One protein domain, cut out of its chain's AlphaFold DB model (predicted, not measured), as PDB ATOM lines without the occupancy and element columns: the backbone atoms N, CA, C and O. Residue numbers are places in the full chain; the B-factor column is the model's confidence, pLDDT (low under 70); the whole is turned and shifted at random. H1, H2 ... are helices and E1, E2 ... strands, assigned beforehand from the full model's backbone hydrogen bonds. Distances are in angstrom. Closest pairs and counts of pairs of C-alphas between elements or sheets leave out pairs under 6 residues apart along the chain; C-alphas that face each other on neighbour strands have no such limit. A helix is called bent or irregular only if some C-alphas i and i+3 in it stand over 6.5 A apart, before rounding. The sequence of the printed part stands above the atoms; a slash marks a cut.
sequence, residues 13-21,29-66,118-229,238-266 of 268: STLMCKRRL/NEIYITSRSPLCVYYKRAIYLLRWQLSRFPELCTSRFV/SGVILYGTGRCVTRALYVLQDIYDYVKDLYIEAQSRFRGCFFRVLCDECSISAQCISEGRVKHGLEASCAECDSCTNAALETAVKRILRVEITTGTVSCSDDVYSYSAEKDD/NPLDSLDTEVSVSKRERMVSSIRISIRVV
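What this domain is: This is residues 13 to 21, 29 to 66, 118 to 229 and 238 to 266 of the 268 residues of an uncharacterized protein of Babesia sp. Xinjiang (UniProt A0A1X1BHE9). Two very long strands, E6 and E7, run side by side as a twisted ribbon; near one end E3 and E2 widen it into a sheet with helices H1 and H4 packed on one face, and toward the other end short E1 pairs with E6. Past the helices, H6 leads to a small head, H5 with the hairpin of E4 and E5, of which residues 172 to 177 stick out. The printed part has 188 residues with six named helices and seven named strands, in the order E1 E2 H1 H2 H3 E3 H4 H5 E4 E5 H6 E6 E7. The large mixed sheet runs E1, E6, E7, E3, E2; the class is mixed, and the whole is extended, a rod of 99 by 34 by 25 A with a radius of gyration of the C-alphas of 27.1 A.

How they stand to each other: Start at E6, residues 205 to 225, and E7, residues 245 to 265, antiparallel neighbours in a twisted sheet, with N 206 and O 264 within hydrogen-bond range at 2.8 A. Edge strand E1, residues 13 to 17, is antiparallel to E6, with N 15 and O 221 at 2.8 A. E3, residues 119 to 125, is antiparallel to E7, with N 122 and O 261 at 2.8 A; edge strand E2, residues 30 to 33, is parallel to E3, with N 31 and O 121 at 2.9 A. H1, residues 39 to 54, and H4, residues 128 to 155, are on one face of this sheet, making two layers, helices over strands, at heights of 8.8 and 10.5 A. They touch at a steep tilt of 44 degrees, the same way, closest at the C-alphas of Tyr 43 and Val 135, 5.5 A, H4 with residues 131 to 139 alone. H4 touches H6, residues 187 to 204, about perpendicular at 80 degrees, closest at the C-alphas of Lys 144 and Val 201, 6.1 A. H6 only grazes the sheet, with residues 201 to 204. H5, residues 164 to 168, is close but not clearly touching H6, the C-alphas of Cys 166 and Cys 189 being 7.7 A apart. In the hairpin of E4, residues 170 to 173, and E5, residues 176 to 179, N 176 and O 173 are 3.1 A apart. H2, residues 57 to 60, is close but not clearly touching H4; H3, residues 63 to 66, is apart from H4. In H4, H5 and H6 every O i to N i+4 pair is within hydrogen-bond range, in H1 10 of 12; H2 and H3 are too short for one.

Where its parts are: Find C-alpha 205 at (94.366, -35.662, 88.532); E6 runs 60.0 A to C-alpha 225 at (117.899, 11.781, 60.303). E7 runs 58.9 A to C-alpha 265 at (94.352, -38.617, 84.741). H4 spans 40.9 A, H6 25.7 A and H1 20.8 A; H1 is irregular, with C-alphas 49 and 52 being 7.1 A apart.

The domain as a whole: The C-alphas farthest apart, of Ser 174 and Lys 227, are 99.5 A apart. Look for three cuts, between C-alphas 21 and 29, 18.1 A, 66 and 118, 23.4 A, and 229 and 238, 14.6 A. No link that is printed whole is long. The mean pLDDT of the printed part is 77.4, with 56 residues under 70, among them 52 to 66 and 168 to 185.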
ATOM      1  N   SER A  13     115.101   8.497  67.202       73.69
ATOM      2  CA  SER A  13     113.838   7.836  67.535       73.69
ATOM      3  C   SER A  13     114.006   6.317  67.436       73.69
ATOM      4  O   SER A  13     114.724   5.800  66.578       73.69
ATOM      5  N   THR A  14     113.387   5.573  68.357       78.50
ATOM      6  CA  THR A  14     113.458   4.103  68.376       78.50
ATOM      7  C   THR A  14     112.061   3.502  68.431       78.50
ATOM      8  O   THR A  14     111.217   3.913  69.228       78.50
ATOM      9  N   LEU A  15     111.807   2.504  67.586       82.81
ATOM     10  CA  LEU A  15     110.558   1.751  67.543       82.81
ATOM     11  C   LEU A  15     110.846   0.273  67.800       82.81
ATOM     12  O   LEU A  15     111.640  -0.355  67.106       82.81
ATOM     13  N   MET A  16     110.181  -0.304  68.802       83.69
ATOM     14  CA  MET A  16     110.360  -1.708  69.173       83.69
ATOM     15  C   MET A  16     109.165  -2.550  68.723       83.69
ATOM     16  O   MET A  16     108.041  -2.355  69.189       83.69
ATOM     17  N   CYS A  17     109.419  -3.550  67.880       85.31
ATOM     18  CA  CYS A  17     108.430  -4.527  67.446       85.31
ATOM     19  C   CYS A  17     108.669  -5.879  68.131       85.31
ATOM     20  O   CYS A  17     109.705  -6.522  67.961       85.31
ATOM     21  N   LYS A  18     107.683  -6.338  68.913       85.81
ATOM     22  CA  LYS A  18     107.781  -7.617  69.627       85.81
ATOM     23  C   LYS A  18     107.530  -8.789  68.690       85.81
ATOM     24  O   LYS A  18     106.428  -8.909  68.145       85.81
ATOM     25  N   ARG A  19     108.488  -9.715  68.575       82.19
ATOM     26  CA  ARG A  19     108.255 -10.954  67.819       82.19
ATOM     27  C   ARG A  19     107.386 -11.915  68.619       82.19
ATOM     28  O   ARG A  19     107.416 -11.964  69.853       82.19
ATOM     29  N   ARG A  20     106.582 -12.696  67.896       80.12
ATOM     30  CA  ARG A  20     105.826 -13.799  68.496       80.12
ATOM     31  C   ARG A  20     106.788 -14.927  68.843       80.12
ATOM     32  O   ARG A  20     107.726 -15.191  68.099       80.12
ATOM     33  N   LEU A  21     106.511 -15.604  69.951       75.69
ATOM     34  CA  LEU A  21     107.193 -16.843  70.290       75.69
ATOM     35  C   LEU A  21     106.873 -17.882  69.216       75.69
ATOM     36  O   LEU A  21     105.703 -18.209  69.005       75.69
ATOM     37  N   ASN A  29      98.306 -32.150  72.245       85.25
ATOM     38  CA  ASN A  29      97.845 -31.993  73.619       85.25
ATOM     39  C   ASN A  29      98.355 -30.714  74.313       85.25
ATOM     40  O   ASN A  29      98.060 -30.489  75.490       85.25
ATOM     41  N   GLU A  30      99.079 -29.857  73.588       89.69
ATOM     42  CA  GLU A  30      99.610 -28.598  74.104       89.69
ATOM     43  C   GLU A  30      98.699 -27.397  73.816       89.69
ATOM     44  O   GLU A  30      98.230 -27.132  72.694       89.69
ATOM     45  N   ILE A  31      98.483 -26.608  74.867       92.94
ATOM     46  CA  ILE A  31      97.687 -25.387  74.845       92.94
ATOM     47  C   ILE A  31      98.564 -24.214  75.282       92.94
ATOM     48  O   ILE A  31      98.955 -24.100  76.439       92.94
ATOM     49  N   TYR A  32      98.814 -23.296  74.350       93.38
ATOM     50  CA  TYR A  32      99.520 -22.042  74.609       93.38
ATOM     51  C   TYR A  32      98.506 -20.946  74.902       93.38
ATOM     52  O   TYR A  32      97.727 -20.554  74.029       93.38
ATOM     53  N   ILE A  33      98.512 -20.460  76.137       94.12
ATOM     54  CA  ILE A  33      97.571 -19.451  76.598       94.12
ATOM     55  C   ILE A  33      98.083 -18.078  76.185       94.12
ATOM     56  O   ILE A  33      99.161 -17.635  76.575       94.12
ATOM     57  N   THR A  34      97.266 -17.392  75.396       92.19
ATOM     58  CA  THR A  34      97.497 -16.022  74.942       92.19
ATOM     59  C   THR A  34      96.478 -15.067  75.557       92.19
ATOM     60  O   THR A  34      95.387 -15.470  75.973       92.19
ATOM     61  N   SER A  35      96.807 -13.776  75.560       88.88
ATOM     62  CA  SER A  35      95.912 -12.712  76.025       88.88
ATOM     63  C   SER A  35      94.747 -12.417  75.077       88.88
ATOM     64  O   SER A  35      93.810 -11.740  75.482       88.88
ATOM     65  N   ARG A  36      94.795 -12.901  73.826       89.88
ATOM     66  CA  ARG A  36      93.819 -12.551  72.781       89.88
ATOM     67  C   ARG A  36      92.508 -13.318  72.906       89.88
ATOM     68  O   ARG A  36      91.449 -12.754  72.671       89.88
ATOM     69  N   SER A  37      92.578 -14.600  73.252       91.62
ATOM     70  CA  SER A  37      91.390 -15.452  73.368       91.62
ATOM     71  C   SER A  37      90.871 -15.484  74.808       91.62
ATOM     72  O   SER A  37      91.684 -15.482  75.736       91.62
ATOM     73  N   PRO A  38      89.547 -15.551  75.029       93.94
ATOM     74  CA  PRO A  38      88.963 -15.642  76.367       93.94
ATOM     75  C   PRO A  38      89.322 -16.965  77.065       93.94
ATOM     76  O   PRO A  38      89.581 -17.976  76.411       93.94
ATOM     77  N   LEU A  39      89.332 -16.960  78.405       91.56
ATOM     78  CA  LEU A  39      89.721 -18.117  79.230       91.56
ATOM     79  C   LEU A  39      88.870 -19.362  78.951       91.56
ATOM     80  O   LEU A  39      89.414 -20.455  78.804       91.56
ATOM     81  N   CYS A  40      87.561 -19.176  78.771       92.12
ATOM     82  CA  CYS A  40      86.607 -20.259  78.537       92.12
ATOM     83  C   CYS A  40      86.933 -21.112  77.298       92.12
ATOM     84  O   CYS A  40      86.611 -22.298  77.266       92.12
ATOM     85  N   VAL A  41      87.601 -20.544  76.285       93.69
ATOM     86  CA  VAL A  41      88.027 -21.284  75.087       93.69
ATOM     87  C   VAL A  41      89.161 -22.250  75.425       93.69
ATOM     88  O   VAL A  41      89.144 -23.395  74.975       93.69
ATOM     89  N   TYR A  42      90.124 -21.819  76.244       95.25
ATOM     90  CA  TYR A  42      91.218 -22.680  76.695       95.25
ATOM     91  C   TYR A  42      90.710 -23.787  77.614       95.25
ATOM     92  O   TYR A  42      91.083 -24.939  77.414       95.25
ATOM     93  N   TYR A  43      89.810 -23.454  78.542       93.81
ATOM     94  CA  TYR A  43      89.134 -24.432  79.393       93.81
ATOM     95  C   TYR A  43      88.393 -25.492  78.564       93.81
ATOM     96  O   TYR A  43      88.692 -26.679  78.679       93.81
ATOM     97  N   LYS A  44      87.507 -25.082  77.642       88.12
ATOM     98  CA  LYS A  44      86.765 -26.017  76.775       88.12
ATOM     99  C   LYS A  44      87.697 -26.928  75.980       88.12
ATOM    100  O   LYS A  44      87.424 -28.118  75.846       88.12
ATOM    101  N   ARG A  45      88.806 -26.387  75.468       89.56
ATOM    102  CA  ARG A  45      89.804 -27.176  74.742       89.56
ATOM    103  C   ARG A  45      90.538 -28.162  75.653       89.56
ATOM    104  O   ARG A  45      90.750 -29.297  75.242       89.56
ATOM    105  N   ALA A  46      90.904 -27.753  76.867       91.44
ATOM    106  CA  ALA A  46      91.550 -28.629  77.840       91.44
ATOM    107  C   ALA A  46      90.628 -29.791  78.239       91.44
ATOM    108  O   ALA A  46      91.037 -30.946  78.151       91.44
ATOM    109  N   ILE A  47      89.362 -29.508  78.560       86.69
ATOM    110  CA  ILE A  47      88.367 -30.545  78.856       86.69
ATOM    111  C   ILE A  47      88.144 -31.461  77.655       86.69
ATOM    112  O   ILE A  47      88.108 -32.674  77.820       86.69
ATOM    113  N   TYR A  48      88.061 -30.920  76.435       82.75
ATOM    114  CA  TYR A  48      87.912 -31.741  75.231       82.75
ATOM    115  C   TYR A  48      89.062 -32.739  75.049       82.75
ATOM    116  O   TYR A  48      88.831 -33.871  74.638       82.75
ATOM    117  N   LEU A  49      90.294 -32.337  75.356       84.12
ATOM    118  CA  LEU A  49      91.455 -33.221  75.279       84.12
ATOM    119  C   LEU A  49      91.470 -34.249  76.423       84.12
ATOM    120  O   LEU A  49      91.809 -35.407  76.195       84.12
ATOM    121  N   LEU A  50      91.032 -33.863  77.625       80.69
ATOM    122  CA  LEU A  50      90.915 -34.764  78.779       80.69
ATOM    123  C   LEU A  50      89.702 -35.707  78.696       80.69
ATOM    124  O   LEU A  50      89.675 -36.721  79.390       80.69
ATOM    125  N   ARG A  51      88.705 -35.409  77.850       74.69
ATOM    126  CA  ARG A  51      87.391 -36.078  77.855       74.69
ATOM    127  C   ARG A  51      87.468 -37.593  77.723       74.69
ATOM    128  O   ARG A  51      86.669 -38.275  78.339       74.69
ATOM    129  N   TRP A  52      88.407 -38.112  76.934       66.81
ATOM    130  CA  TRP A  52      88.541 -39.553  76.695       66.81
ATOM    131  C   TRP A  52      89.065 -40.289  77.928       66.81
ATOM    132  O   TRP A  52      88.662 -41.412  78.221       66.81
ATOM    133  N   GLN A  53      89.925 -39.625  78.695       69.94
ATOM    134  CA  GLN A  53      90.446 -40.154  79.950       69.94
ATOM    135  C   GLN A  53      89.405 -40.024  81.061       69.94
ATOM    136  O   GLN A  53      89.169 -40.962  81.814       69.94
ATOM    137  N   LEU A  54      88.711 -38.883  81.102       68.81
ATOM    138  CA  LEU A  54      87.601 -38.646  82.023       68.81
ATOM    139  C   LEU A  54      86.362 -39.492  81.687       68.81
ATOM    140  O   LEU A  54      85.565 -39.762  82.570       68.81
ATOM    141  N   SER A  55      86.177 -39.981  80.459       62.09
ATOM    142  CA  SER A  55      85.056 -40.879  80.142       62.09
ATOM    143  C   SER A  55      85.231 -42.290  80.702       62.09
ATOM    144  O   SER A  55      84.236 -42.987  80.862       62.09
ATOM    145  N   ARG A  56      86.462 -42.696  81.050       57.06
ATOM    146  CA  ARG A  56      86.739 -43.937  81.803       57.06
ATOM    147  C   ARG A  56      86.503 -43.770  83.310       57.06
ATOM    148  O   ARG A  56      86.575 -44.717  84.083       57.06
ATOM    149  N   PHE A  57      86.176 -42.560  83.754       55.66
ATOM    150  CA  PHE A  57      85.939 -42.242  85.155       55.66
ATOM    151  C   PHE A  57      84.779 -43.002  85.827       55.66
ATOM    152  O   PHE A  57      84.932 -43.382  86.989       55.66
ATOM    153  N   PRO A  58      83.649 -43.302  85.153       50.31
ATOM    154  CA  PRO A  58      82.612 -44.155  85.732       50.31
ATOM    155  C   PRO A  58      83.126 -45.570  86.041       50.31
ATOM    156  O   PRO A  58      82.711 -46.163  87.035       50.31
ATOM    157  N   GLU A  59      84.077 -46.082  85.252       50.53
ATOM    158  CA  GLU A  59      84.746 -47.366  85.494       50.53
ATOM    159  C   GLU A  59      85.713 -47.274  86.688       50.53
ATOM    160  O   GLU A  59      85.762 -48.188  87.509       50.53
ATOM    161  N   LEU A  60      86.385 -46.132  86.878       47.34
ATOM    162  CA  LEU A  60      87.180 -45.820  88.079       47.34
ATOM    163  C   LEU A  60      86.323 -45.575  89.334       47.34
ATOM    164  O   LEU A  60      86.834 -45.614  90.444       47.34
ATOM    165  N   CYS A  61      85.017 -45.353  89.190       46.16
ATOM    166  CA  CYS A  61      84.066 -45.268  90.301       46.16
ATOM    167  C   CYS A  61      83.314 -46.589  90.543       46.16
ATOM    168  O   CYS A  61      82.426 -46.645  91.398       46.16
ATOM    169  N   THR A  62      83.672 -47.671  89.837       49.31
ATOM    170  CA  THR A  62      83.097 -48.998  90.081       49.31
ATOM    171  C   THR A  62      83.347 -49.465  91.514       49.31
ATOM    172  O   THR A  62      84.321 -49.101  92.181       49.31
ATOM    173  N   SER A  63      82.465 -50.348  91.991       46.97
ATOM    174  CA  SER A  63      82.516 -50.941  93.335       46.97
ATOM    175  C   SER A  63      83.859 -51.593  93.699       46.97
ATOM    176  O   SER A  63      84.081 -51.872  94.876       46.97
ATOM    177  N   ARG A  64      84.741 -51.846  92.720       42.44
ATOM    178  CA  ARG A  64      86.100 -52.366  92.894       42.44
ATOM    179  C   ARG A  64      87.079 -51.287  93.361       42.44
ATOM    180  O   ARG A  64      87.672 -51.467  94.415       42.44
ATOM    181  N   PHE A  65      87.152 -50.134  92.689       46.44
ATOM    182  CA  PHE A  65      87.975 -49.003  93.142       46.44
ATOM    183  C   PHE A  65      87.491 -48.464  94.491       46.44
ATOM    184  O   PHE A  65      88.299 -48.155  95.364       46.44
ATOM    185  N   VAL A  66      86.171 -48.410  94.706       49.09
ATOM    186  CA  VAL A  66      85.590 -48.005  95.995       49.09
ATOM    187  C   VAL A  66      85.910 -49.023  97.103       49.09
ATOM    188  O   VAL A  66      86.237 -48.596  98.205       49.09
ATOM    189  N   SER A 118      99.378 -38.998  77.546       64.69
ATOM    190  CA  SER A 118      98.149 -39.209  78.314       64.69
ATOM    191  C   SER A 118      97.759 -38.033  79.227       64.69
ATOM    192  O   SER A 118      97.491 -38.203  80.418       64.69
ATOM    193  N   GLY A 119      97.695 -36.820  78.686       80.69
ATOM    194  CA  GLY A 119      97.268 -35.640  79.421       80.69
ATOM    195  C   GLY A 119      97.362 -34.355  78.613       80.69
ATOM    196  O   GLY A 119      97.786 -34.357  77.461       80.69
ATOM    197  N   VAL A 120      96.987 -33.244  79.238       91.88
ATOM    198  CA  VAL A 120      97.018 -31.898  78.651       91.88
ATOM    199  C   VAL A 120      98.155 -31.095  79.255       91.88
ATOM    200  O   VAL A 120      98.382 -31.144  80.464       91.88
ATOM    201  N   ILE A 121      98.848 -30.320  78.422       93.62
ATOM    202  CA  ILE A 121      99.901 -29.411  78.875       93.62
ATOM    203  C   ILE A 121      99.473 -27.972  78.584       93.62
ATOM    204  O   ILE A 121      99.184 -27.611  77.442       93.62
ATOM    205  N   LEU A 122      99.438 -27.142  79.625       95.94
ATOM    206  CA  LEU A 122      99.160 -25.712  79.526       95.94
ATOM    207  C   LEU A 122     100.467 -24.929  79.637       95.94
ATOM    208  O   LEU A 122     101.207 -25.087  80.609       95.94
ATOM    209  N   TYR A 123     100.710 -24.035  78.683       94.94
ATOM    210  CA  TYR A 123     101.807 -23.074  78.733       94.94
ATOM    211  C   TYR A 123     101.271 -21.658  78.905       94.94
ATOM    212  O   TYR A 123     100.392 -21.213  78.159       94.94
ATOM    213  N   GLY A 124     101.848 -20.924  79.851       94.69
ATOM    214  CA  GLY A 124     101.599 -19.502  80.049       94.69
ATOM    215  C   GLY A 124     102.912 -18.738  80.174       94.69
ATOM    216  O   GLY A 124     103.829 -19.180  80.853       94.69
ATOM    217  N   THR A 125     103.009 -17.573  79.536       93.06
ATOM    218  CA  THR A 125     104.187 -16.693  79.634       93.06
ATOM    219  C   THR A 125     103.787 -15.292  80.080       93.06
ATOM    220  O   THR A 125     102.768 -14.759  79.623       93.06
ATOM    221  N   GLY A 126     104.595 -14.664  80.935       91.88
ATOM    222  CA  GLY A 126     104.359 -13.312  81.446       91.88
ATOM    223  C   GLY A 126     102.967 -13.172  82.071       91.88
ATOM    224  O   GLY A 126     102.583 -13.947  82.941       91.88
ATOM    225  N   ARG A 127     102.156 -12.230  81.572       90.25
ATOM    226  CA  ARG A 127     100.779 -11.999  82.061       90.25
ATOM    227  C   ARG A 127      99.837 -13.202  81.887       90.25
ATOM    228  O   ARG A 127      98.780 -13.241  82.508       90.25
ATOM    229  N   CYS A 128     100.183 -14.176  81.042       94.69
ATOM    230  CA  CYS A 128      99.361 -15.371  80.830       94.69
ATOM    231  C   CYS A 128      99.620 -16.481  81.863       94.69
ATOM    232  O   CYS A 128      98.908 -17.480  81.842       94.69
ATOM    233  N   VAL A 129     100.580 -16.310  82.782       95.06
ATOM    234  CA  VAL A 129     100.827 -17.262  83.879       95.06
ATOM    235  C   VAL A 129      99.593 -17.391  84.775       95.06
ATOM    236  O   VAL A 129      99.086 -18.491  84.963       95.06
ATOM    237  N   THR A 130      99.030 -16.273  85.240       95.56
ATOM    238  CA  THR A 130      97.815 -16.276  86.075       95.56
ATOM    239  C   THR A 130      96.621 -16.891  85.342       95.56
ATOM    240  O   THR A 130      95.857 -17.658  85.914       95.56
ATOM    241  N   ARG A 131      96.500 -16.623  84.036       96.25
ATOM    242  CA  ARG A 131      95.462 -17.219  83.182       96.25
ATOM    243  C   ARG A 131      95.568 -18.744  83.126       96.25
ATOM    244  O   ARG A 131      94.540 -19.408  83.123       96.25
ATOM    245  N   ALA A 132      96.783 -19.292  83.098       96.81
ATOM    246  CA  ALA A 132      97.004 -20.736  83.132       96.81
ATOM    247  C   ALA A 132      96.541 -21.366  84.449       96.81
ATOM    248  O   ALA A 132      95.940 -22.437  84.431       96.81
ATOM    249  N   LEU A 133      96.764 -20.678  85.570       97.00
ATOM    250  CA  LEU A 133      96.300 -21.123  86.883       97.00
ATOM    251  C   LEU A 133      94.770 -21.094  86.996       97.00
ATOM    252  O   LEU A 133      94.200 -22.041  87.524       97.00
ATOM    253  N   TYR A 134      94.100 -20.081  86.438       96.94
ATOM    254  CA  TYR A 134      92.632 -20.062  86.402       96.94
ATOM    255  C   TYR A 134      92.053 -21.201  85.563       96.94
ATOM    256  O   TYR A 134      91.131 -21.870  86.006       96.94
ATOM    257  N   VAL A 135      92.641 -21.501  84.398       96.31
ATOM    258  CA  VAL A 135      92.209 -22.665  83.604       96.31
ATOM    259  C   VAL A 135      92.399 -23.965  84.389       96.31
ATOM    260  O   VAL A 135      91.547 -24.842  84.324       96.31
ATOM    261  N   LEU A 136      93.502 -24.100  85.132       96.19
ATOM    262  CA  LEU A 136      93.719 -25.257  85.996       96.19
ATOM    263  C   LEU A 136      92.633 -25.359  87.079       96.19
ATOM    264  O   LEU A 136      92.106 -26.447  87.288       96.19
ATOM    265  N   GLN A 137      92.289 -24.248  87.731       94.88
ATOM    266  CA  GLN A 137      91.225 -24.195  88.735       94.88
ATOM    267  C   GLN A 137      89.873 -24.632  88.152       94.88
ATOM    268  O   GLN A 137      89.248 -25.530  88.706       94.88
ATOM    269  N   ASP A 138      89.488 -24.104  86.986       93.81
ATOM    270  CA  ASP A 138      88.243 -24.491  86.308       93.81
ATOM    271  C   ASP A 138      88.209 -26.004  85.997       93.81
ATOM    272  O   ASP A 138      87.166 -26.651  86.085       93.81
ATOM    273  N   ILE A 139      89.358 -26.599  85.643       92.44
ATOM    274  CA  ILE A 139      89.477 -28.051  85.416       92.44
ATOM    275  C   ILE A 139      89.289 -28.834  86.725       92.44
ATOM    276  O   ILE A 139      88.633 -29.876  86.711       92.44
ATOM    277  N   TYR A 140      89.846 -28.361  87.844       92.69
ATOM    278  CA  TYR A 140      89.642 -28.982  89.158       92.69
ATOM    279  C   TYR A 140      88.164 -28.983  89.552       92.69
ATOM    280  O   TYR A 140      87.654 -30.027  89.964       92.69
ATOM    281  N   ASP A 141      87.486 -27.849  89.384       89.00
ATOM    282  CA  ASP A 141      86.065 -27.709  89.709       89.00
ATOM    283  C   ASP A 141      85.201 -28.618  88.825       89.00
ATOM    284  O   ASP A 141      84.349 -29.348  89.324       89.00
ATOM    285  N   TYR A 142      85.507 -28.709  87.528       88.25
ATOM    286  CA  TYR A 142      84.815 -29.638  86.631       88.25
ATOM    287  C   TYR A 142      84.949 -31.108  87.058       88.25
ATOM    288  O   TYR A 142      83.974 -31.859  87.061       88.25
ATOM    289  N   VAL A 143      86.156 -31.548  87.431       86.00
ATOM    290  CA  VAL A 143      86.376 -32.935  87.878       86.00
ATOM    291  C   VAL A 143      85.743 -33.190  89.248       86.00
ATOM    292  O   VAL A 143      85.249 -34.293  89.498       86.00
ATOM    293  N   LYS A 144      85.703 -32.178  90.120       85.00
ATOM    294  CA  LYS A 144      84.964 -32.223  91.386       85.00
ATOM    295  C   LYS A 144      83.476 -32.478  91.135       85.00
ATOM    296  O   LYS A 144      82.923 -33.394  91.745       85.00
ATOM    297  N   ASP A 145      82.860 -31.742  90.215       81.75
ATOM    298  CA  ASP A 145      81.444 -31.903  89.867       81.75
ATOM    299  C   ASP A 145      81.158 -33.292  89.286       81.75
ATOM    300  O   ASP A 145      80.230 -33.972  89.733       81.75
ATOM    301  N   LEU A 146      82.014 -33.773  88.375       78.69
ATOM    302  CA  LEU A 146      81.921 -35.136  87.839       78.69
ATOM    303  C   LEU A 146      81.995 -36.204  88.938       78.69
ATOM    304  O   LEU A 146      81.274 -37.202  88.887       78.69
ATOM    305  N   TYR A 147      82.857 -36.019  89.941       80.00
ATOM    306  CA  TYR A 147      82.962 -36.938  91.073       80.00
ATOM    307  C   TYR A 147      81.703 -36.933  91.945       80.00
ATOM    308  O   TYR A 147      81.227 -38.001  92.336       80.00
ATOM    309  N   ILE A 148      81.148 -35.752  92.234       75.62
ATOM    310  CA  ILE A 148      79.902 -35.626  93.001       75.62
ATOM    311  C   ILE A 148      78.753 -36.314  92.256       75.62
ATOM    312  O   ILE A 148      78.015 -37.093  92.861       75.62
ATOM    313  N   GLU A 149      78.631 -36.074  90.948       70.38
ATOM    314  CA  GLU A 149      77.604 -36.688  90.106       70.38
ATOM    315  C   GLU A 149      77.761 -38.214  90.023       70.38
ATOM    316  O   GLU A 149      76.783 -38.955  90.116       70.38
ATOM    317  N   ALA A 150      78.993 -38.714  89.898       69.31
ATOM    318  CA  ALA A 150      79.243 -40.150  89.922       69.31
ATOM    319  C   ALA A 150      78.822 -40.761  91.269       69.31
ATOM    320  O   ALA A 150      78.087 -41.749  91.302       69.31
ATOM    321  N   GLN A 151      79.229 -40.161  92.393       71.25
ATOM    322  CA  GLN A 151      78.872 -40.650  93.728       71.25
ATOM    323  C   GLN A 151      77.359 -40.651  93.970       71.25
ATOM    324  O   GLN A 151      76.843 -41.628  94.520       71.25
ATOM    325  N   SER A 152      76.646 -39.605  93.538       66.00
ATOM    326  CA  SER A 152      75.192 -39.524  93.711       66.00
ATOM    327  C   SER A 152      74.465 -40.614  92.923       66.00
ATOM    328  O   SER A 152      73.562 -41.251  93.465       66.00
ATOM    329  N   ARG A 153      74.917 -40.919  91.698       63.84
ATOM    330  CA  ARG A 153      74.377 -42.023  90.889       63.84
ATOM    331  C   ARG A 153      74.632 -43.399  91.511       63.84
ATOM    332  O   ARG A 153      73.746 -44.244  91.471       63.84
ATOM    333  N   PHE A 154      75.814 -43.639  92.088       64.25
ATOM    334  CA  PHE A 154      76.162 -44.953  92.652       64.25
ATOM    335  C   PHE A 154      75.578 -45.217  94.042       64.25
ATOM    336  O   PHE A 154      75.282 -46.366  94.366       64.25
ATOM    337  N   ARG A 155      75.459 -44.191  94.893       65.19
ATOM    338  CA  ARG A 155      75.013 -44.351  96.289       65.19
ATOM    339  C   ARG A 155      73.585 -43.882  96.544       65.19
ATOM    340  O   ARG A 155      73.072 -44.123  97.633       65.19
ATOM    341  N   GLY A 156      72.965 -43.191  95.587       55.50
ATOM    342  CA  GLY A 156      71.643 -42.586  95.759       55.50
ATOM    343  C   GLY A 156      71.613 -41.464  96.803       55.50
ATOM    344  O   GLY A 156      70.538 -41.069  97.241       55.50
ATOM    345  N   CYS A 157      72.775 -40.961  97.236       59.31
ATOM    346  CA  CYS A 157      72.892 -39.910  98.241       59.31
ATOM    347  C   CYS A 157      73.975 -38.889  97.870       59.31
ATOM    348  O   CYS A 157      74.957 -39.211  97.197       59.31
ATOM    349  N   PHE A 158      73.792 -37.644  98.310       63.03
ATOM    350  CA  PHE A 158      74.764 -36.573  98.094       63.03
ATOM    351  C   PHE A 158      76.061 -36.845  98.867       63.03
ATOM    352  O   PHE A 158      76.035 -37.270 100.024       63.03
ATOM    353  N   PHE A 159      77.213 -36.584  98.238       67.88
ATOM    354  CA  PHE A 159      78.508 -36.680  98.912       67.88
ATOM    355  C   PHE A 159      78.628 -35.562  99.957       67.88
ATOM    356  O   PHE A 159      78.803 -34.399  99.600       67.88
ATOM    357  N   ARG A 160      78.549 -35.912 101.245       72.50
ATOM    358  CA  ARG A 160      78.733 -34.976 102.362       72.50
ATOM    359  C   ARG A 160      79.539 -35.625 103.483       72.50
ATOM    360  O   ARG A 160      79.268 -36.763 103.868       72.50
ATOM    361  N   VAL A 161      80.532 -34.901 103.995       72.69
ATOM    362  CA  VAL A 161      81.339 -35.290 105.157       72.69
ATOM    363  C   VAL A 161      80.904 -34.432 106.339       72.69
ATOM    364  O   VAL A 161      80.898 -33.208 106.253       72.69
ATOM    365  N   LEU A 162      80.507 -35.083 107.430       74.31
ATOM    366  CA  LEU A 162      80.081 -34.407 108.655       74.31
ATOM    367  C   LEU A 162      81.303 -34.088 109.524       74.31
ATOM    368  O   LEU A 162      82.222 -34.906 109.586       74.31
ATOM    369  N   CYS A 163      81.300 -32.936 110.200       77.12
ATOM    370  CA  CYS A 163      82.266 -32.641 111.260       77.12
ATOM    371  C   CYS A 163      82.001 -33.519 112.493       77.12
ATOM    372  O   CYS A 163      80.933 -34.133 112.609       77.12
ATOM    373  N   ASP A 164      82.952 -33.570 113.424       73.69
ATOM    374  CA  ASP A 164      82.869 -34.438 114.600       73.69
ATOM    375  C   ASP A 164      81.591 -34.174 115.416       73.69
ATOM    376  O   ASP A 164      80.870 -35.116 115.751       73.69
ATOM    377  N   GLU A 165      81.210 -32.910 115.609       72.62
ATOM    378  CA  GLU A 165      79.991 -32.529 116.335       72.62
ATOM    379  C   GLU A 165      78.703 -32.978 115.625       72.62
ATOM    380  O   GLU A 165      77.807 -33.557 116.249       72.62
ATOM    381  N   CYS A 166      78.610 -32.779 114.305       72.00
ATOM    382  CA  CYS A 166      77.462 -33.213 113.496       72.00
ATOM    383  C   CYS A 166      77.411 -34.740 113.316       72.00
ATOM    384  O   CYS A 166      76.346 -35.318 113.097       72.00
ATOM    385  N   SER A 167      78.558 -35.417 113.424       70.69
ATOM    386  CA  SER A 167      78.638 -36.876 113.368       70.69
ATOM    387  C   SER A 167      78.098 -37.544 114.640       70.69
ATOM    388  O   SER A 167      77.536 -38.641 114.559       70.69
ATOM    389  N   ILE A 168      78.239 -36.871 115.789       67.81
ATOM    390  CA  ILE A 168      77.836 -37.360 117.116       67.81
ATOM    391  C   ILE A 168      76.390 -36.950 117.440       67.81
ATOM    392  O   ILE A 168      75.650 -37.731 118.044       67.81
ATOM    393  N   SER A 169      75.949 -35.766 117.002       60.16
ATOM    394  CA  SER A 169      74.586 -35.254 117.209       60.16
ATOM    395  C   SER A 169      73.562 -35.909 116.267       60.16
ATOM    396  O   SER A 169      73.046 -35.322 115.320       60.16
ATOM    397  N   ALA A 170      73.219 -37.171 116.521       53.00
ATOM    398  CA  ALA A 170      71.999 -37.743 115.958       53.00
ATOM    399  C   ALA A 170      70.796 -37.182 116.732       53.00
ATOM    400  O   ALA A 170      70.558 -37.582 117.870       53.00
ATOM    401  N   GLN A 171      70.034 -36.257 116.137       48.12
ATOM    402  CA  GLN A 171      68.761 -35.847 116.725       48.12
ATOM    403  C   GLN A 171      67.743 -36.977 116.532       48.12
ATOM    404  O   GLN A 171      67.456 -37.414 115.416       48.12
ATOM    405  N   CYS A 172      67.216 -37.483 117.645       39.25
ATOM    406  CA  CYS A 172      66.034 -38.332 117.645       39.25
ATOM    407  C   CYS A 172      64.819 -37.444 117.363       39.25
ATOM    408  O   CYS A 172      64.269 -36.845 118.284       39.25
ATOM    409  N   ILE A 173      64.419 -37.340 116.098       44.12
ATOM    410  CA  ILE A 173      63.110 -36.791 115.734       44.12
ATOM    411  C   ILE A 173      62.111 -37.955 115.783       44.12
ATOM    412  O   ILE A 173      62.472 -39.103 115.509       44.12
ATOM    413  N   SER A 174      60.865 -37.676 116.168       41.97
ATOM    414  CA  SER A 174      59.795 -38.656 116.420       41.97
ATOM    415  C   SER A 174      59.467 -39.600 115.252       41.97
ATOM    416  O   SER A 174      58.784 -40.595 115.468       41.97
ATOM    417  N   GLU A 175      59.983 -39.341 114.046       44.19
ATOM    418  CA  GLU A 175      59.749 -40.144 112.832       44.19
ATOM    419  C   GLU A 175      61.029 -40.753 112.220       44.19
ATOM    420  O   GLU A 175      60.979 -41.402 111.177       44.19
ATOM    421  N   GLY A 176      62.192 -40.610 112.867       49.22
ATOM    422  CA  GLY A 176      63.438 -41.216 112.393       49.22
ATOM    423  C   GLY A 176      64.703 -40.489 112.850       49.22
ATOM    424  O   GLY A 176      64.685 -39.322 113.236       49.22
ATOM    425  N   ARG A 177      65.844 -41.192 112.801       45.19
ATOM    426  CA  ARG A 177      67.165 -40.604 113.081       45.19
ATOM    427  C   ARG A 177      67.624 -39.785 111.875       45.19
ATOM    428  O   ARG A 177      68.194 -40.351 110.942       45.19
ATOM    429  N   VAL A 178      67.428 -38.472 111.905       48.59
ATOM    430  CA  VAL A 178      68.025 -37.559 110.920       48.59
ATOM    431  C   VAL A 178      69.344 -37.051 111.497       48.59
ATOM    432  O   VAL A 178      69.395 -36.517 112.604       48.59
ATOM    433  N   LYS A 179      70.452 -37.280 110.785       51.66
ATOM    434  CA  LYS A 179      71.756 -36.742 111.193       51.66
ATOM    435  C   LYS A 179      71.733 -35.223 111.051       51.66
ATOM    436  O   LYS A 179      71.306 -34.713 110.013       51.66
ATOM    437  N   HIS A 180      72.225 -34.518 112.068       44.09
ATOM    438  CA  HIS A 180      72.430 -33.079 111.986       44.09
ATOM    439  C   HIS A 180      73.347 -32.771 110.793       44.09
ATOM    440  O   HIS A 180      74.343 -33.459 110.566       44.09
ATOM    441  N   GLY A 181      72.978 -31.779 109.983       47.41
ATOM    442  CA  GLY A 181      73.766 -31.396 108.812       47.41
ATOM    443  C   GLY A 181      73.471 -32.165 107.522       47.41
ATOM    444  O   GLY A 181      74.308 -32.147 106.634       47.41
ATOM    445  N   LEU A 182      72.318 -32.824 107.360       50.88
ATOM    446  CA  LEU A 182      71.781 -33.098 106.012       50.88
ATOM    447  C   LEU A 182      71.071 -31.860 105.443       50.88
ATOM    448  O   LEU A 182      71.259 -31.545 104.272       50.88
ATOM    449  N   GLU A 183      70.372 -31.107 106.296       49.84
ATOM    450  CA  GLU A 183      69.589 -29.919 105.916       49.84
ATOM    451  C   GLU A 183      70.149 -28.603 106.491       49.84
ATOM    452  O   GLU A 183      69.980 -27.547 105.891       49.84
ATOM    453  N   ALA A 184      70.891 -28.650 107.606       54.34
ATOM    454  CA  ALA A 184      71.545 -27.476 108.186       54.34
ATOM    455  C   ALA A 184      72.923 -27.227 107.536       54.34
ATOM    456  O   ALA A 184      73.770 -28.124 107.469       54.34
ATOM    457  N   SER A 185      73.170 -26.010 107.048       64.25
ATOM    458  CA  SER A 185      74.462 -25.573 106.500       64.25
ATOM    459  C   SER A 185      75.473 -25.327 107.627       64.25
ATOM    460  O   SER A 185      75.675 -24.199 108.076       64.25
ATOM    461  N   CYS A 186      76.081 -26.395 108.142       77.81
ATOM    462  CA  CYS A 186      77.224 -26.279 109.041       77.81
ATOM    463  C   CYS A 186      78.480 -25.931 108.226       77.81
ATOM    464  O   CYS A 186      78.937 -26.744 107.421       77.81
ATOM    465  N   ALA A 187      79.060 -24.753 108.479       80.50
ATOM    466  CA  ALA A 187      80.262 -24.281 107.787       80.50
ATOM    467  C   ALA A 187      81.451 -25.254 107.920       80.50
ATOM    468  O   ALA A 187      82.228 -25.431 106.981       80.50
ATOM    469  N   GLU A 188      81.575 -25.937 109.060       81.00
ATOM    470  CA  GLU A 188      82.627 -26.935 109.272       81.00
ATOM    471  C   GLU A 188      82.396 -28.213 108.464       81.00
ATOM    472  O   GLU A 188      83.339 -28.741 107.881       81.00
ATOM    473  N   CYS A 189      81.149 -28.689 108.349       77.50
ATOM    474  CA  CYS A 189      80.823 -29.824 107.480       77.50
ATOM    475  C   CYS A 189      81.126 -29.506 106.010       77.50
ATOM    476  O   CYS A 189      81.623 -30.361 105.274       77.50
ATOM    477  N   ASP A 190      80.863 -28.272 105.580       81.19
ATOM    478  CA  ASP A 190      81.154 -27.831 104.216       81.19
ATOM    479  C   ASP A 190      82.669 -27.750 103.979       81.19
ATOM    480  O   ASP A 190      83.162 -28.195 102.940       81.19
ATOM    481  N   SER A 191      83.433 -27.286 104.973       83.38
ATOM    482  CA  SER A 191      84.901 -27.317 104.956       83.38
ATOM    483  C   SER A 191      85.450 -28.749 104.882       83.38
ATOM    484  O   SER A 191      86.232 -29.067 103.982       83.38
ATOM    485  N   CYS A 192      84.979 -29.658 105.746       80.56
ATOM    486  CA  CYS A 192      85.361 -31.073 105.725       80.56
ATOM    487  C   CYS A 192      85.015 -31.743 104.389       80.56
ATOM    488  O   CYS A 192      85.809 -32.515 103.847       80.56
ATOM    489  N   THR A 193      83.842 -31.430 103.833       81.94
ATOM    490  CA  THR A 193      83.400 -31.947 102.535       81.94
ATOM    491  C   THR A 193      84.304 -31.438 101.417       81.94
ATOM    492  O   THR A 193      84.777 -32.238 100.610       81.94
ATOM    493  N   ASN A 194      84.612 -30.140 101.393       84.12
ATOM    494  CA  ASN A 194      85.517 -29.559 100.406       84.12
ATOM    495  C   ASN A 194      86.932 -30.148 100.501       84.12
ATOM    496  O   ASN A 194      87.491 -30.518  99.470       84.12
ATOM    497  N   ALA A 195      87.477 -30.337 101.706       83.56
ATOM    498  CA  ALA A 195      88.787 -30.964 101.902       83.56
ATOM    499  C   ALA A 195      88.816 -32.429 101.423       83.56
ATOM    500  O   ALA A 195      89.779 -32.884 100.791       83.56
ATOM    501  N   ALA A 196      87.743 -33.182 101.682       81.88
ATOM    502  CA  ALA A 196      87.610 -34.554 101.205       81.88
ATOM    503  C   ALA A 196      87.490 -34.622  99.673       81.88
ATOM    504  O   ALA A 196      88.114 -35.484  99.049       81.88
ATOM    505  N   LEU A 197      86.737 -33.700  99.068       83.31
ATOM    506  CA  LEU A 197      86.608 -33.579  97.617       83.31
ATOM    507  C   LEU A 197      87.932 -33.188  96.962       83.31
ATOM    508  O   LEU A 197      88.326 -33.814  95.986       83.31
ATOM    509  N   GLU A 198      88.664 -32.228  97.522       85.88
ATOM    510  CA  GLU A 198      89.988 -31.850  97.024       85.88
ATOM    511  C   GLU A 198      90.948 -33.047  97.057       85.88
ATOM    512  O   GLU A 198      91.660 -33.318  96.088       85.88
ATOM    513  N   THR A 199      90.916 -33.826  98.141       84.69
ATOM    514  CA  THR A 199      91.701 -35.062  98.256       84.69
ATOM    515  C   THR A 199      91.287 -36.096  97.209       84.69
ATOM    516  O   THR A 199      92.149 -36.766  96.642       84.69
ATOM    517  N   ALA A 200      89.988 -36.237  96.933       82.12
ATOM    518  CA  ALA A 200      89.491 -37.135  95.895       82.12
ATOM    519  C   ALA A 200      89.962 -36.692  94.502       82.12
ATOM    520  O   ALA A 200      90.522 -37.502  93.768       82.12
ATOM    521  N   VAL A 201      89.836 -35.406  94.164       85.56
ATOM    522  CA  VAL A 201      90.269 -34.872  92.864       85.56
ATOM    523  C   VAL A 201      91.784 -34.983  92.685       85.56
ATOM    524  O   VAL A 201      92.228 -35.399  91.619       85.56
ATOM    525  N   LYS A 202      92.591 -34.738  93.727       85.56
ATOM    526  CA  LYS A 202      94.055 -34.952  93.691       85.56
ATOM    527  C   LYS A 202      94.461 -36.408  93.435       85.56
ATOM    528  O   LYS A 202      95.566 -36.652  92.962       85.56
ATOM    529  N   ARG A 203      93.600 -37.382  93.749       81.00
ATOM    530  CA  ARG A 203      93.838 -38.794  93.395       81.00
ATOM    531  C   ARG A 203      93.528 -39.085  91.933       81.00
ATOM    532  O   ARG A 203      94.090 -40.023  91.388       81.00
ATOM    533  N   ILE A 204      92.639 -38.304  91.326       83.19
ATOM    534  CA  ILE A 204      92.181 -38.472  89.944       83.19
ATOM    535  C   ILE A 204      93.111 -37.731  88.989       83.19
ATOM    536  O   ILE A 204      93.477 -38.261  87.947       83.19
ATOM    537  N   LEU A 205      93.504 -36.508  89.341       89.19
ATOM    538  CA  LEU A 205      94.366 -35.662  88.532       89.19
ATOM    539  C   LEU A 205      95.774 -35.621  89.118       89.19
ATOM    540  O   LEU A 205      96.000 -35.103  90.210       89.19
ATOM    541  N   ARG A 206      96.750 -36.084  88.338       90.00
ATOM    542  CA  ARG A 206      98.163 -35.815  88.584       90.00
ATOM    543  C   ARG A 206      98.545 -34.533  87.860       90.00
ATOM    544  O   ARG A 206      98.578 -34.495  86.630       90.00
ATOM    545  N   VAL A 207      98.854 -33.501  88.637       93.38
ATOM    546  CA  VAL A 207      99.266 -32.193  88.125       93.38
ATOM    547  C   VAL A 207     100.725 -31.937  88.475       93.38
ATOM    548  O   VAL A 207     101.122 -32.037  89.632       93.38
ATOM    549  N   GLU A 208     101.520 -31.595  87.468       94.31
ATOM    550  CA  GLU A 208     102.920 -31.206  87.602       94.31
ATOM    551  C   GLU A 208     103.085 -29.772  87.096       94.31
ATOM    552  O   GLU A 208     102.776 -29.471  85.940       94.31
ATOM    553  N   ILE A 209     103.558 -28.881  87.969       95.69
ATOM    554  CA  ILE A 209     103.780 -27.471  87.653       95.69
ATOM    555  C   ILE A 209     105.280 -27.223  87.617       95.69
ATOM    556  O   ILE A 209     105.985 -27.453  88.596       95.69
ATOM    557  N   THR A 210     105.753 -26.720  86.485       95.81
ATOM    558  CA  THR A 210     107.151 -26.355  86.262       95.81
ATOM    559  C   THR A 210     107.218 -24.889  85.859       95.81
ATOM    560  O   THR A 210     106.403 -24.411  85.066       95.81
ATOM    561  N   THR A 211     108.155 -24.151  86.443       94.81
ATOM    562  CA  THR A 211     108.431 -22.757  86.093       94.81
ATOM    563  C   THR A 211     109.675 -22.693  85.224       94.81
ATOM    564  O   THR A 211     110.555 -23.546  85.299       94.81
ATOM    565  N   GLY A 212     109.743 -21.683  84.368       92.00
ATOM    566  CA  GLY A 212     110.881 -21.494  83.488       92.00
ATOM    567  C   GLY A 212     111.011 -20.057  83.021       92.00
ATOM    568  O   GLY A 212     110.297 -19.152  83.464       92.00
ATOM    569  N   THR A 213     111.943 -19.855  82.101       90.31
ATOM    570  CA  THR A 213     112.142 -18.593  81.400       90.31
ATOM    571  C   THR A 213     112.219 -18.866  79.905       90.31
ATOM    572  O   THR A 213     112.741 -19.886  79.462       90.31
ATOM    573  N   VAL A 214     111.642 -17.968  79.114       88.69
ATOM    574  CA  VAL A 214     111.651 -18.036  77.654       88.69
ATOM    575  C   VAL A 214     112.390 -16.815  77.132       88.69
ATOM    576  O   VAL A 214     112.010 -15.682  77.446       88.69
ATOM    577  N   SER A 215     113.431 -17.051  76.333       87.31
ATOM    578  CA  SER A 215     114.116 -15.991  75.597       87.31
ATOM    579  C   SER A 215     113.285 -15.587  74.381       87.31
ATOM    580  O   SER A 215     112.843 -16.430  73.600       87.31
ATOM    581  N   CYS A 216     113.027 -14.289  74.244       86.31
ATOM    582  CA  CYS A 216     112.361 -13.695  73.093       86.31
ATOM    583  C   CYS A 216     113.326 -12.712  72.429       86.31
ATOM    584  O   CYS A 216     113.901 -11.872  73.115       86.31
ATOM    585  N   SER A 217     113.423 -12.736  71.105       88.50
ATOM    586  CA  SER A 217     114.091 -11.683  70.338       88.50
ATOM    587  C   SER A 217     113.055 -10.678  69.834       88.50
ATOM    588  O   SER A 217     112.136 -11.081  69.123       88.50
ATOM    589  N   ASP A 218     113.199  -9.398  70.149       89.62
ATOM    590  CA  ASP A 218     112.410  -8.311  69.570       89.62
ATOM    591  C   ASP A 218     113.262  -7.528  68.557       89.62
ATOM    592  O   ASP A 218     114.487  -7.464  68.684       89.62
ATOM    593  N   ASP A 219     112.609  -6.930  67.561       89.50
ATOM    594  CA  ASP A 219     113.271  -6.055  66.593       89.50
ATOM    595  C   ASP A 219     113.205  -4.610  67.083       89.50
ATOM    596  O   ASP A 219     112.128  -4.113  67.424       89.50
ATOM    597  N   VAL A 220     114.353  -3.943  67.123       88.31
ATOM    598  CA  VAL A 220     114.477  -2.523  67.453       88.31
ATOM    599  C   VAL A 220     114.918  -1.793  66.194       88.31
ATOM    600  O   VAL A 220     116.022  -2.010  65.696       88.31
ATOM    601  N   TYR A 221     114.027  -0.948  65.690       86.06
ATOM    602  CA  TYR A 221     114.267  -0.050  64.572       86.06
ATOM    603  C   TYR A 221     114.736   1.284  65.145       86.06
ATOM    604  O   TYR A 221     114.017   1.885  65.947       86.06
ATOM    605  N   SER A 222     115.928   1.722  64.766       84.06
ATOM    606  CA  SER A 222     116.477   3.020  65.154       84.06
ATOM    607  C   SER A 222     116.559   3.905  63.920       84.06
ATOM    608  O   SER A 222     117.076   3.468  62.889       84.06
ATOM    609  N   TYR A 223     116.052   5.128  64.046       82.31
ATOM    610  CA  TYR A 223     116.040   6.126  62.983       82.31
ATOM    611  C   TYR A 223     117.021   7.239  63.335       82.31
ATOM    612  O   TYR A 223     116.948   7.806  64.430       82.31
ATOM    613  N   SER A 224     117.915   7.549  62.404       74.56
ATOM    614  CA  SER A 224     118.753   8.747  62.436       74.56
ATOM    615  C   SER A 224     118.459   9.566  61.187       74.56
ATOM    616  O   SER A 224     118.562   9.060  60.069       74.56
ATOM    617  N   ALA A 225     118.041  10.815  61.380       64.81
ATOM    618  CA  ALA A 225     117.899  11.781  60.303       64.81
ATOM    619  C   ALA A 225     119.105  12.724  60.337       64.81
ATOM    620  O   ALA A 225     119.374  13.351  61.361       64.81
ATOM    621  N   GLU A 226     119.819  12.846  59.222       59.00
ATOM    622  CA  GLU A 226     120.789  13.923  59.034       59.00
ATOM    623  C   GLU A 226     120.049  15.182  58.562       59.00
ATOM    624  O   GLU A 226     120.043  15.479  57.370       59.00
ATOM    625  N   LYS A 227     119.368  15.898  59.469       53.88
ATOM    626  CA  LYS A 227     119.063  17.341  59.343       53.88
ATOM    627  C   LYS A 227     118.320  17.877  60.564       53.88
ATOM    628  O   LYS A 227     117.420  17.230  61.095       53.88
ATOM    629  N   ASP A 228     118.722  19.086  60.942       51.66
ATOM    630  CA  ASP A 228     118.085  19.949  61.931       51.66
ATOM    631  C   ASP A 228     116.599  20.200  61.591       51.66
ATOM    632  O   ASP A 228     116.227  20.285  60.421       51.66
ATOM    633  N   ASP A 229     115.779  20.353  62.636       51.84
ATOM    634  CA  ASP A 229     114.353  20.736  62.645       51.84
ATOM    635  C   ASP A 229     113.282  19.626  62.625       51.84
ATOM    636  O   ASP A 229     112.242  19.726  61.965       51.84
ATOM    637  N   ASN A 238     106.508   9.925  61.878       57.16
ATOM    638  CA  ASN A 238     106.194   8.796  61.018       57.16
ATOM    639  C   ASN A 238     107.396   8.525  60.095       57.16
ATOM    640  O   ASN A 238     107.639   9.291  59.165       57.16
ATOM    641  N   PRO A 239     108.148   7.437  60.318       54.53
ATOM    642  CA  PRO A 239     109.371   7.138  59.571       54.53
ATOM    643  C   PRO A 239     109.153   6.821  58.083       54.53
ATOM    644  O   PRO A 239     110.120   6.639  57.354       54.53
ATOM    645  N   LEU A 240     107.899   6.717  57.628       57.44
ATOM    646  CA  LEU A 240     107.554   6.562  56.211       57.44
ATOM    647  C   LEU A 240     107.540   7.895  55.443       57.44
ATOM    648  O   LEU A 240     107.501   7.869  54.214       57.44
ATOM    649  N   ASP A 241     107.575   9.032  56.147       58.88
ATOM    650  CA  ASP A 241     107.388  10.362  55.556       58.88
ATOM    651  C   ASP A 241     108.718  11.113  55.303       58.88
ATOM    652  O   ASP A 241     108.712  12.177  54.683       58.88
ATOM    653  N   SER A 242     109.868  10.569  55.727       58.47
ATOM    654  CA  SER A 242     111.200  11.160  55.517       58.47
ATOM    655  C   SER A 242     112.034  10.378  54.495       58.47
ATOM    656  O   SER A 242     112.304   9.192  54.660       58.47
ATOM    657  N   LEU A 243     112.475  11.064  53.435       57.69
ATOM    658  CA  LEU A 243     113.282  10.491  52.345       57.69
ATOM    659  C   LEU A 243     114.758  10.247  52.728       57.69
ATOM    660  O   LEU A 243     115.393   9.390  52.120       57.69
ATOM    661  N   ASP A 244     115.270  10.943  53.753       60.69
ATOM    662  CA  ASP A 244     116.694  10.961  54.146       60.69
ATOM    663  C   ASP A 244     116.972  10.227  55.483       60.69
ATOM    664  O   ASP A 244     117.985  10.462  56.140       60.69
ATOM    665  N   THR A 245     116.066   9.359  55.946       66.69
ATOM    666  CA  THR A 245     116.255   8.617  57.208       66.69
ATOM    667  C   THR A 245     117.004   7.308  57.017       66.69
ATOM    668  O   THR A 245     116.506   6.388  56.365       66.69
ATOM    669  N   GLU A 246     118.148   7.174  57.688       75.81
ATOM    670  CA  GLU A 246     118.804   5.881  57.845       75.81
ATOM    671  C   GLU A 246     118.048   5.042  58.881       75.81
ATOM    672  O   GLU A 246     117.844   5.451  60.030       75.81
ATOM    673  N   VAL A 247     117.623   3.846  58.467       77.81
ATOM    674  CA  VAL A 247     116.954   2.876  59.338       77.81
ATOM    675  C   VAL A 247     117.927   1.750  59.646       77.81
ATOM    676  O   VAL A 247     118.278   0.959  58.770       77.81
ATOM    677  N   SER A 248     118.319   1.627  60.911       84.56
ATOM    678  CA  SER A 248     119.077   0.470  61.388       84.56
ATOM    679  C   SER A 248     118.168  -0.480  62.166       84.56
ATOM    680  O   SER A 248     117.324  -0.062  62.960       84.56
ATOM    681  N   VAL A 249     118.331  -1.783  61.928       84.88
ATOM    682  CA  VAL A 249     117.592  -2.834  62.639       84.88
ATOM    683  C   VAL A 249     118.561  -3.586  63.533       84.88
ATOM    684  O   VAL A 249     119.515  -4.201  63.061       84.88
ATOM    685  N   SER A 250     118.291  -3.575  64.834       89.94
ATOM    686  CA  SER A 250     119.021  -4.366  65.819       89.94
ATOM    687  C   SER A 250     118.088  -5.354  66.512       89.94
ATOM    688  O   SER A 250     116.876  -5.145  66.603       89.94
ATOM    689  N   LYS A 251     118.645  -6.469  66.988       90.50
ATOM    690  CA  LYS A 251     117.898  -7.458  67.768       90.50
ATOM    691  C   LYS A 251     118.124  -7.203  69.246       90.50
ATOM    692  O   LYS A 251     119.264  -7.095  69.690       90.50
ATOM    693  N   ARG A 252     117.037  -7.177  70.012       90.12
ATOM    694  CA  ARG A 252     117.084  -7.125  71.472       90.12
ATOM    695  C   ARG A 252     116.523  -8.408  72.049       90.12
ATOM    696  O   ARG A 252     115.370  -8.753  71.802       90.12
ATOM    697  N   GLU A 253     117.314  -9.088  72.861       89.94
ATOM    698  CA  GLU A 253     116.831 -10.233  73.622       89.94
ATOM    699  C   GLU A 253     116.130  -9.772  74.905       89.94
ATOM    700  O   GLU A 253     116.567  -8.844  75.589       89.94
ATOM    701  N   ARG A 254     115.014 -10.422  75.232       88.19
ATOM    702  CA  ARG A 254     114.315 -10.273  76.508       88.19
ATOM    703  C   ARG A 254     113.956 -11.635  77.074       88.19
ATOM    704  O   ARG A 254     113.489 -12.517  76.359       88.19
ATOM    705  N   MET A 255     114.081 -11.763  78.385       89.19
ATOM    706  CA  MET A 255     113.674 -12.958  79.114       89.19
ATOM    707  C   MET A 255     112.278 -12.755  79.699       89.19
ATOM    708  O   MET A 255     111.976 -11.703  80.265       89.19
ATOM    709  N   VAL A 256     111.410 -13.754  79.555       90.94
ATOM    710  CA  VAL A 256     110.047 -13.729  80.097       90.94
ATOM    711  C   VAL A 256     109.809 -14.973  80.933       90.94
ATOM    712  O   VAL A 256     110.028 -16.085  80.461       90.94
ATOM    713  N   SER A 257     109.306 -14.800  82.151       92.81
ATOM    714  CA  SER A 257     108.911 -15.921  83.006       92.81
ATOM    715  C   SER A 257     107.802 -16.751  82.357       92.81
ATOM    716  O   SER A 257     106.859 -16.209  81.766       92.81
ATOM    717  N   SER A 258     107.895 -18.067  82.495       94.62
ATOM    718  CA  SER A 258     106.943 -19.032  81.961       94.62
ATOM    719  C   SER A 258     106.510 -20.045  83.015       94.62
ATOM    720  O   SER A 258     107.203 -20.304  83.999       94.62
ATOM    721  N   ILE A 259     105.325 -20.606  82.794       95.75
ATOM    722  CA  ILE A 259     104.776 -21.731  83.539       95.75
ATOM    723  C   ILE A 259     104.364 -22.817  82.548       95.75
ATOM    724  O   ILE A 259     103.799 -22.526  81.488       95.75
ATOM    725  N   ARG A 260     104.633 -24.065  82.915       95.31
ATOM    726  CA  ARG A 260     104.181 -25.273  82.237       95.31
ATOM    727  C   ARG A 260     103.439 -26.133  83.252       95.31
ATOM    728  O   ARG A 260     104.016 -26.550  84.254       95.31
ATOM    729  N   ILE A 261     102.166 -26.395  82.979       96.62
ATOM    730  CA  ILE A 261     101.278 -27.200  83.821       96.62
ATOM    731  C   ILE A 261     100.926 -28.463  83.039       96.62
ATOM    732  O   ILE A 261     100.222 -28.386  82.037       96.62
ATOM    733  N   SER A 262     101.418 -29.618  83.477       94.38
ATOM    734  CA  SER A 262     101.079 -30.927  82.911       94.38
ATOM    735  C   SER A 262      99.984 -31.573  83.757       94.38
ATOM    736  O   SER A 262     100.188 -31.807  84.945       94.38
ATOM    737  N   ILE A 263      98.842 -31.876  83.146       93.56
ATOM    738  CA  ILE A 263      97.657 -32.456  83.789       93.56
ATOM    739  C   ILE A 263      97.419 -33.839  83.191       93.56
ATOM    740  O   ILE A 263      97.232 -33.956  81.981       93.56
ATOM    741  N   ARG A 264      97.405 -34.880  84.022       89.94
ATOM    742  CA  ARG A 264      97.155 -36.270  83.610       89.94
ATOM    743  C   ARG A 264      96.099 -36.906  84.501       89.94
ATOM    744  O   ARG A 264      96.049 -36.602  85.690       89.94
ATOM    745  N   VAL A 265      95.292 -37.808  83.951       83.12
ATOM    746  CA  VAL A 265      94.352 -38.617  84.741       83.12
ATOM    747  C   VAL A 265      95.067 -39.875  85.246       83.12
ATOM    748  O   VAL A 265      95.739 -40.561  84.481       83.12
ATOM    749  N   VAL A 266      94.962 -40.161  86.542       75.69
ATOM    750  CA  VAL A 266      95.543 -41.340  87.197       75.69
ATOM    751  C   VAL A 266      94.547 -42.497  87.081       75.69
ATOM    752  O   VAL A 266      93.422 -42.376  87.560       75.69
TER     753      VAL A 266